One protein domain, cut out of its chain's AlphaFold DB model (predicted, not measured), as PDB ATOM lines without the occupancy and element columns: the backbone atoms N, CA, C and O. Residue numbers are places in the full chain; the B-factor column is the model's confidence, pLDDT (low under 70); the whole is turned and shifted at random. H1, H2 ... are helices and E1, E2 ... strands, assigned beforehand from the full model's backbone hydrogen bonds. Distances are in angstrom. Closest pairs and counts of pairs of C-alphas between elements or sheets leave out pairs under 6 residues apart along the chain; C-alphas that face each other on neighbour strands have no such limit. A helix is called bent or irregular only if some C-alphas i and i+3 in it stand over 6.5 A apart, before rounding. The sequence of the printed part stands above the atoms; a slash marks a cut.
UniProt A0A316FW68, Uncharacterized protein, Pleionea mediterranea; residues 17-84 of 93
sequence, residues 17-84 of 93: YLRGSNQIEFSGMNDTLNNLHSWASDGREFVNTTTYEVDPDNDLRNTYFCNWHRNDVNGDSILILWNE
ATOM      1  N   TYR A  17     178.878 119.196 186.774       95.81
ATOM      2  CA  TYR A  17     178.320 117.847 186.750       95.81
ATOM      3  C   TYR A  17     178.826 117.118 185.512       95.81
ATOM      4  O   TYR A  17     178.821 117.675 184.409       95.81
ATOM      5  N   LEU A  18     179.195 115.849 185.666       95.06
ATOM      6  CA  LEU A  18     179.390 114.975 184.515       95.06
ATOM      7  C   LEU A  18     178.071 114.789 183.762       95.06
ATOM      8  O   LEU A  18     176.981 114.781 184.343       95.06
ATOM      9  N   ARG A  19     178.166 114.600 182.445       93.12
ATOM     10  CA  ARG A  19     176.992 114.391 181.597       93.12
ATOM     11  C   ARG A  19     176.178 113.194 182.102       93.12
ATOM     12  O   ARG A  19     176.682 112.081 182.167       93.12
ATOM     13  N   GLY A  20     174.903 113.431 182.413       92.88
ATOM     14  CA  GLY A  20     173.980 112.404 182.910       92.88
ATOM     15  C   GLY A  20     174.094 112.103 184.409       92.88
ATOM     16  O   GLY A  20     173.300 111.316 184.918       92.88
ATOM     17  N   SER A  21     175.025 112.737 185.127       92.31
ATOM     18  CA  SER A  21     175.144 112.619 186.580       92.31
ATOM     19  C   SER A  21     174.282 113.660 187.299       92.31
ATOM     20  O   SER A  21     174.130 114.796 186.850       92.31
ATOM     21  N   ASN A  22     173.745 113.276 188.457       90.62
ATOM     22  CA  ASN A  22     173.142 114.204 189.420       90.62
ATOM     23  C   ASN A  22     174.077 114.531 190.594       90.62
ATOM     24  O   ASN A  22     173.723 115.364 191.424       90.62
ATOM     25  N   GLN A  23     175.239 113.881 190.665       91.69
ATOM     26  CA  GLN A  23     176.266 114.165 191.660       91.69
ATOM     27  C   GLN A  23     177.152 115.307 191.168       91.69
ATOM     28  O   GLN A  23     177.529 115.337 189.993       91.69
ATOM     29  N   ILE A  24     177.445 116.243 192.069       93.81
ATOM     30  CA  ILE A  24     178.369 117.350 191.817       93.81
ATOM     31  C   ILE A  24     179.779 116.768 191.734       93.81
ATOM     32  O   ILE A  24     180.183 116.022 192.621       93.81
ATOM     33  N   GLU A  25     180.512 117.126 190.686       94.25
ATOM     34  CA  GLU A  25     181.916 116.759 190.516       94.25
ATOM     35  C   GLU A  25     182.817 117.701 191.329       94.25
ATOM     36  O   GLU A  25     183.644 117.253 192.115       94.25
ATOM     37  N   PHE A  26     182.637 119.019 191.172       93.62
ATOM     38  CA  PHE A  26     183.350 120.043 191.944       93.62
ATOM     39  C   PHE A  26     182.643 121.409 191.898       93.62
ATOM     40  O   PHE A  26     181.744 121.645 191.084       93.62
ATOM     41  N   SER A  27     183.093 122.326 192.764       93.62
ATOM     42  CA  SER A  27     182.576 123.694 192.926       93.62
ATOM     43  C   SER A  27     181.091 123.742 193.295       93.62
ATOM     44  O   SER A  27     180.318 124.473 192.677       93.62
ATOM     45  N   GLY A  28     180.673 122.966 194.301       94.50
ATOM     46  CA  GLY A  28     179.303 123.047 194.815       94.50
ATOM     47  C   GLY A  28     178.980 124.424 195.413       94.50
ATOM     48  O   GLY A  28     179.835 125.306 195.477       94.50
ATOM     49  N   MET A  29     177.747 124.623 195.895       92.88
ATOM     50  CA  MET A  29     177.318 125.920 196.455       92.88
ATOM     51  C   MET A  29     178.235 126.409 197.585       92.88
ATOM     52  O   MET A  29     178.720 127.537 197.550       92.88
ATOM     53  N   ASN A  30     178.505 125.542 198.565       90.00
ATOM     54  CA  ASN A  30     179.361 125.887 199.698       90.00
ATOM     55  C   ASN A  30     180.784 126.223 199.246       90.00
ATOM     56  O   ASN A  30     181.331 127.225 199.687       90.00
ATOM     57  N   ASP A  31     181.364 125.425 198.349       93.31
ATOM     58  CA  ASP A  31     182.711 125.671 197.825       93.31
ATOM     59  C   ASP A  31     182.765 126.993 197.058       93.31
ATOM     60  O   ASP A  31     183.691 127.774 197.230       93.31
ATOM     61  N   THR A  32     181.741 127.278 196.254       94.25
ATOM     62  CA  THR A  32     181.634 128.513 195.469       94.25
ATOM     63  C   THR A  32     181.570 129.745 196.372       94.25
ATOM     64  O   THR A  32     182.306 130.704 196.146       94.25
ATOM     65  N   LEU A  33     180.732 129.721 197.413       94.38
ATOM     66  CA  LEU A  33     180.607 130.838 198.355       94.38
ATOM     67  C   LEU A  33     181.851 130.996 199.237       94.38
ATOM     68  O   LEU A  33     182.297 132.121 199.451       94.38
ATOM     69  N   ASN A  34     182.455 129.887 199.672       93.56
ATOM     70  CA  ASN A  34     183.750 129.904 200.355       93.56
ATOM     71  C   ASN A  34     184.827 130.545 199.474       93.56
ATOM     72  O   ASN A  34     185.512 131.462 199.915       93.56
ATOM     73  N   ASN A  35     184.943 130.109 198.217       93.75
ATOM     74  CA  ASN A  35     185.925 130.639 197.274       93.75
ATOM     75  C   ASN A  35     185.701 132.131 197.006       93.75
ATOM     76  O   ASN A  35     186.668 132.887 196.962       93.75
ATOM     77  N   LEU A  36     184.443 132.567 196.872       93.69
ATOM     78  CA  LEU A  36     184.096 133.984 196.734       93.69
ATOM     79  C   LEU A  36     184.524 134.790 197.969       93.69
ATOM     80  O   LEU A  36     185.122 135.855 197.831       93.69
ATOM     81  N   HIS A  37     184.258 134.276 199.169       94.25
ATOM     82  CA  HIS A  37     184.655 134.931 200.412       94.25
ATOM     83  C   HIS A  37     186.179 135.004 200.567       94.25
ATOM     84  O   HIS A  37     186.705 136.055 200.930       94.25
ATOM     85  N   SER A  38     186.897 133.925 200.240       93.81
ATOM     86  CA  SER A  38     188.363 133.906 200.233       93.81
ATOM     87  C   SER A  38     188.947 134.870 199.203       93.81
ATOM     88  O   SER A  38     189.869 135.606 199.534       93.81
ATOM     89  N   TRP A  39     188.385 134.918 197.990       93.38
ATOM     90  CA  TRP A  39     188.762 135.886 196.956       93.38
ATOM     91  C   TRP A  39     188.603 137.319 197.462       93.38
ATOM     92  O   TRP A  39     189.524 138.111 197.324       93.38
ATOM     93  N   ALA A  40     187.481 137.644 198.105       93.06
ATOM     94  CA  ALA A  40     187.238 138.991 198.615       93.06
ATOM     95  C   ALA A  40     188.067 139.355 199.860       93.06
ATOM     96  O   ALA A  40     188.203 140.534 200.174       93.06
ATOM     97  N   SER A  41     188.611 138.359 200.565       90.62
ATOM     98  CA  SER A  41     189.345 138.533 201.826       90.62
ATOM     99  C   SER A  41     190.864 138.389 201.668       90.62
ATOM    100  O   SER A  41     191.576 138.250 202.660       90.62
ATOM    101  N   ASP A  42     191.384 138.427 200.440       92.06
ATOM    102  CA  ASP A  42     192.814 138.265 200.135       92.06
ATOM    103  C   ASP A  42     193.672 139.524 200.383       92.06
ATOM    104  O   ASP A  42     194.849 139.561 200.025       92.06
ATOM    105  N   GLY A  43     193.094 140.555 201.003       90.38
ATOM    106  CA  GLY A  43     193.745 141.839 201.271       90.38
ATOM    107  C   GLY A  43     193.479 142.916 200.218       90.38
ATOM    108  O   GLY A  43     193.988 144.028 200.361       90.38
ATOM    109  N   ARG A  44     192.677 142.630 199.183       92.25
ATOM    110  CA  ARG A  44     192.209 143.650 198.235       92.25
ATOM    111  C   ARG A  44     191.353 144.731 198.893       92.25
ATOM    112  O   ARG A  44     190.669 144.507 199.890       92.25
ATOM    113  N   GLU A  45     191.323 145.898 198.261       92.00
ATOM    114  CA  GLU A  45     190.385 146.956 198.627       92.00
ATOM    115  C   GLU A  45     188.949 146.585 198.242       92.00
ATOM    116  O   GLU A  45     188.706 145.971 197.203       92.00
ATOM    117  N   PHE A  46     187.981 147.033 199.044       90.12
ATOM    118  CA  PHE A  46     186.554 146.788 198.820       90.12
ATOM    119  C   PHE A  46     186.073 147.214 197.423       90.12
ATOM    120  O   PHE A  46     185.296 146.499 196.794       90.12
ATOM    121  N   VAL A  47     186.575 148.338 196.899       89.38
ATOM    122  CA  VAL A  47     186.236 148.818 195.546       89.38
ATOM    123  C   VAL A  47     186.650 147.827 194.447       89.38
ATOM    124  O   VAL A  47     186.024 147.783 193.395       89.38
ATOM    125  N   ASN A  48     187.623 146.951 194.718       90.38
ATOM    126  CA  ASN A  48     188.102 145.914 193.801       90.38
ATOM    127  C   ASN A  48     187.361 144.573 193.982       90.38
ATOM    128  O   ASN A  48     187.893 143.505 193.667       90.38
ATOM    129  N   THR A  49     186.134 144.615 194.512       92.56
ATOM    130  CA  THR A  49     185.250 143.447 194.684       92.56
ATOM    131  C   THR A  49     184.035 143.468 193.750       92.56
ATOM    132  O   THR A  49     183.047 142.767 193.987       92.56
ATOM    133  N   THR A  50     184.086 144.268 192.683       88.94
ATOM    134  CA  THR A  50     183.048 144.301 191.646       88.94
ATOM    135  C   THR A  50     182.904 142.937 190.985       88.94
ATOM    136  O   THR A  50     183.892 142.294 190.629       88.94
ATOM    137  N   THR A  51     181.662 142.495 190.807       74.31
ATOM    138  CA  THR A  51     181.349 141.161 190.259       74.31
ATOM    139  C   THR A  51     181.077 141.159 188.751       74.31
ATOM    140  O   THR A  51     180.907 140.093 188.163       74.31
ATOM    141  N   TYR A  52     181.052 142.336 188.124       80.31
ATOM    142  CA  TYR A  52     180.846 142.555 186.693       80.31
ATOM    143  C   TYR A  52     181.332 143.965 186.305       80.31
ATOM    144  O   TYR A  52     181.531 144.808 187.179       80.31
ATOM    145  N   GLU A  53     181.530 144.213 185.008       78.06
ATOM    146  CA  GLU A  53     181.860 145.544 184.480       78.06
ATOM    147  C   GLU A  53     180.609 146.434 184.410       78.06
ATOM    148  O   GLU A  53     179.516 145.957 184.099       78.06
ATOM    149  N   VAL A  54     180.769 147.727 184.701       78.44
ATOM    150  CA  VAL A  54     179.704 148.731 184.544       78.44
ATOM    151  C   VAL A  54     179.292 148.794 183.078       78.44
ATOM    152  O   VAL A  54     180.148 148.907 182.203       78.44
ATOM    153  N   ASP A  55     177.986 148.802 182.830       78.81
ATOM    154  CA  ASP A  55     177.425 149.079 181.511       78.81
ATOM    155  C   ASP A  55     176.566 150.354 181.594       78.81
ATOM    156  O   ASP A  55     175.406 150.301 182.026       78.81
ATOM    157  N   PRO A  56     177.136 151.519 181.228       70.62
ATOM    158  CA  PRO A  56     176.432 152.796 181.268       70.62
ATOM    159  C   PRO A  56     175.225 152.848 180.327       70.62
ATOM    160  O   PRO A  56     174.263 153.555 180.630       70.62
ATOM    161  N   ASP A  57     175.254 152.099 179.221       81.31
ATOM    162  CA  ASP A  57     174.192 152.105 178.211       81.31
ATOM    163  C   ASP A  57     172.938 151.365 178.709       81.31
ATOM    164  O   ASP A  57     171.829 151.623 178.236       81.31
ATOM    165  N   ASN A  58     173.100 150.491 179.710       76.00
ATOM    166  CA  ASN A  58     172.030 149.705 180.327       76.00
ATOM    167  C   ASN A  58     171.705 150.112 181.782       76.00
ATOM    168  O   ASN A  58     171.017 149.364 182.479       76.00
ATOM    169  N   ASP A  59     172.187 151.276 182.253       74.38
ATOM    170  CA  ASP A  59     172.080 151.745 183.657       74.38
ATOM    171  C   ASP A  59     172.537 150.679 184.678       74.38
ATOM    172  O   ASP A  59     172.021 150.565 185.796       74.38
ATOM    173  N   LEU A  60     173.526 149.865 184.292       80.75
ATOM    174  CA  LEU A  60     174.081 148.818 185.136       80.75
ATOM    175  C   LEU A  60     175.236 149.388 185.960       80.75
ATOM    176  O   LEU A  60     176.344 149.576 185.464       80.75
ATOM    177  N   ARG A  61     174.970 149.637 187.242       84.19
ATOM    178  CA  ARG A  61     175.947 150.150 188.219       84.19
ATOM    179  C   ARG A  61     176.687 149.026 188.923       84.19
ATOM    180  O   ARG A  61     176.186 147.902 188.960       84.19
ATOM    181  N   ASN A  62     177.833 149.329 189.531       88.50
ATOM    182  CA  ASN A  62     178.618 148.325 190.245       88.50
ATOM    183  C   ASN A  62     177.834 147.670 191.392       88.50
ATOM    184  O   ASN A  62     177.059 148.318 192.097       88.50
ATOM    185  N   THR A  63     178.114 146.386 191.615       89.75
ATOM    186  CA  THR A  63     177.758 145.680 192.849       89.75
ATOM    187  C   THR A  63     179.014 145.074 193.450       89.75
ATOM    188  O   THR A  63     179.709 144.285 192.799       89.75
ATOM    189  N   TYR A  64     179.274 145.428 194.702       92.19
ATOM    190  CA  TYR A  64     180.456 145.028 195.452       92.19
ATOM    191  C   TYR A  64     180.120 143.900 196.421       92.19
ATOM    192  O   TYR A  64     179.072 143.921 197.080       92.19
ATOM    193  N   PHE A  65     181.023 142.929 196.541       94.25
ATOM    194  CA  PHE A  65     180.928 141.920 197.589       94.25
ATOM    195  C   PHE A  65     181.286 142.544 198.939       94.25
ATOM    196  O   PHE A  65     182.384 143.060 199.124       94.25
ATOM    197  N   CYS A  66     180.370 142.470 199.904       92.88
ATOM    198  CA  CYS A  66     180.618 142.962 201.257       92.88
ATOM    199  C   CYS A  66     180.921 141.825 202.222       92.88
ATOM    200  O   CYS A  66     181.915 141.890 202.943       92.88
ATOM    201  N   ASN A  67     180.071 140.798 202.264       93.25
ATOM    202  CA  ASN A  67     180.304 139.668 203.150       93.25
ATOM    203  C   ASN A  67     179.500 138.433 202.743       93.25
ATOM    204  O   ASN A  67     178.520 138.509 202.000       93.25
ATOM    205  N   TRP A  68     179.879 137.297 203.312       95.38
ATOM    206  CA  TRP A  68     179.108 136.069 203.298       95.38
ATOM    207  C   TRP A  68     179.133 135.454 204.693       95.38
ATOM    208  O   TRP A  68     180.169 135.420 205.352       95.38
ATOM    209  N   HIS A  69     177.982 134.968 205.141       94.25
ATOM    210  CA  HIS A  69     177.871 134.246 206.397       94.25
ATOM    211  C   HIS A  69     177.069 132.969 206.187       94.25
ATOM    212  O   HIS A  69     176.006 132.990 205.561       94.25
ATOM    213  N   ARG A  70     177.552 131.872 206.765       94.12
ATOM    214  CA  ARG A  70     176.880 130.578 206.760       94.12
ATOM    215  C   ARG A  70     176.391 130.234 208.158       94.12
ATOM    216  O   ARG A  70     177.078 130.464 209.145       94.12
ATOM    217  N   ASN A  71     175.189 129.687 208.240       93.69
ATOM    218  CA  ASN A  71     174.686 129.065 209.449       93.69
ATOM    219  C   ASN A  71     175.136 127.596 209.476       93.69
ATOM    220  O   ASN A  71     174.744 126.802 208.622       93.69
ATOM    221  N   ASP A  72     175.944 127.229 210.469       90.19
ATOM    222  CA  ASP A  72     176.496 125.873 210.578       90.19
ATOM    223  C   ASP A  72     175.473 124.820 211.038       90.19
ATOM    224  O   ASP A  72     175.708 123.624 210.878       90.19
ATOM    225  N   VAL A  73     174.324 125.239 211.583       93.56
ATOM    226  CA  VAL A  73     173.262 124.340 212.065       93.56
ATOM    227  C   VAL A  73     172.393 123.840 210.915       93.56
ATOM    228  O   VAL A  73     172.107 122.647 210.843       93.56
ATOM    229  N   ASN A  74     171.948 124.735 210.028       91.69
ATOM    230  CA  ASN A  74     171.022 124.389 208.942       91.69
ATOM    231  C   ASN A  74     171.639 124.481 207.536       91.69
ATOM    232  O   ASN A  74     171.038 124.004 206.577       91.69
ATOM    233  N   GLY A  75     172.848 125.034 207.407       88.38
ATOM    234  CA  GLY A  75     173.545 125.194 206.133       88.38
ATOM    235  C   GLY A  75     173.111 126.408 205.311       88.38
ATOM    236  O   GLY A  75     173.685 126.622 204.242       88.38
ATOM    237  N   ASP A  76     172.163 127.213 205.794       93.06
ATOM    238  CA  ASP A  76     171.709 128.415 205.096       93.06
ATOM    239  C   ASP A  76     172.835 129.442 204.997       93.06
ATOM    240  O   ASP A  76     173.701 129.555 205.868       93.06
ATOM    241  N   SER A  77     172.816 130.222 203.921       94.25
ATOM    242  CA  SER A  77     173.819 131.245 203.651       94.25
ATOM    243  C   SER A  77     173.170 132.592 203.379       94.25
ATOM    244  O   SER A  77     172.170 132.680 202.667       94.25
ATOM    245  N   ILE A  78     173.786 133.648 203.900       95.38
ATOM    246  CA  ILE A  78     173.463 135.034 203.573       95.38
ATOM    247  C   ILE A  78     174.642 135.609 202.796       95.38
ATOM    248  O   ILE A  78     175.769 135.627 203.288       95.38
ATOM    249  N   LEU A  79     174.364 136.088 201.585       95.00
ATOM    250  CA  LEU A  79     175.298 136.853 200.766       95.00
ATOM    251  C   LEU A  79     174.926 138.336 200.855       95.00
ATOM    252  O   LEU A  79     173.781 138.703 200.590       95.00
ATOM    253  N   ILE A  80     175.887 139.177 201.229       94.19
ATOM    254  CA  ILE A  80     175.697 140.613 201.437       94.19
ATOM    255  C   ILE A  80     176.464 141.367 200.358       94.19
ATOM    256  O   ILE A  80     177.685 141.241 200.237       94.19
ATOM    257  N   LEU A  81     175.732 142.175 199.597       93.19
ATOM    258  CA  LEU A  81     176.237 142.960 198.480       93.19
ATOM    259  C   LEU A  81     175.874 144.434 198.668       93.19
ATOM    260  O   LEU A  81     174.851 144.743 199.282       93.19
ATOM    261  N   TRP A  82     176.695 145.329 198.128       91.75
ATOM    262  CA  TRP A  82     176.427 146.769 198.109       91.75
ATOM    263  C   TRP A  82     176.312 147.246 196.673       91.75
ATOM    264  O   TRP A  82     177.239 147.067 195.886       91.75
ATOM    265  N   ASN A  83     175.187 147.875 196.352       88.88
ATOM    266  CA  ASN A  83     174.995 148.507 195.056       88.88
ATOM    267  C   ASN A  83     175.596 149.910 195.089       88.88
ATOM    268  O   ASN A  83     175.385 150.661 196.046       88.88
ATOM    269  N   GLU A  84     176.295 150.276 194.026       87.38
ATOM    270  CA  GLU A  84     176.666 151.658 193.776       87.38
ATOM    271  C   GLU A  84     175.407 152.512 193.577       87.38
ATOM    272  O   GLU A  84     174.497 152.164 192.821       87.38
TER     273      GLU A  84
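Overview. This is residues 17 to 84 of the 93 residues of an uncharacterized protein of Pleionea mediterranea (UniProt A0A316FW68). A long, bent hairpin of two strands, E2 and E3, has the helix H1 packed mainly on its E2 strand, while the short helix H2 packs on E2 as well. Residues 19 to 24 stick out as a free arm that leads into E1, and residues 50 to 62 make a long loop before E2. The printed part has 68 residues with two named helices and three named strands, in the order E1, H1, H2, E2, E3; the sheet, E2 - E3, is antiparallel and the class is mixed, helices and strands. The whole is loose, with a radius of gyration of the C-alphas of 15.2 A and spans of 40 by 30 by 21 A.

Arrangement. Look first at E2, residues 63 to 70, and E3, residues 77 to 83, an antiparallel hairpin at 163 degrees. N 64 and O 82 are 2.9 A apart and N 80 and O 67 2.8 A, both within hydrogen-bond range. E2 bends by 54 degrees at residue 66. H1, residues 29 to 40, comes closest to E2 at the C-alphas of His 37 and Trp 68, 6.4 A apart; H1 and E3 are near each other, with 6 pairs of C-alphas within 10 A. For H2, residues 46 to 49, and E2 the closest C-alphas are those of Thr 49 and Tyr 64, 5.1 A. H1 and H2 are close but not clearly touching, their closest C-alphas, Ala 40 and Thr 49, 6.3 A apart. E1, residues 24 to 26, is apart from H1, H2, E2 and E3, and pairs with no named strand. In H1 every O i to N i+4 pair is within hydrogen-bond range; H2 is too short for such a pair.

Along the chain. Find C-alpha 63 at (177.758, 145.680, 192.849); from there E2 runs 20.6 A to C-alpha 70. E3 spans 19.3 A and ends at C-alpha 83, (174.995, 148.507, 195.056). H1 begins at C-alpha 29, (177.318, 125.920, 196.455), and runs 16.6 A.

Size, cuts and confidence. The C-alphas farthest apart are those of Asp 57 and Val 73, 43.8 A. The printed part has no cut; the link from H2 to E2 is long. Mean pLDDT of the printed part is 90.2, and no printed residue is under 70.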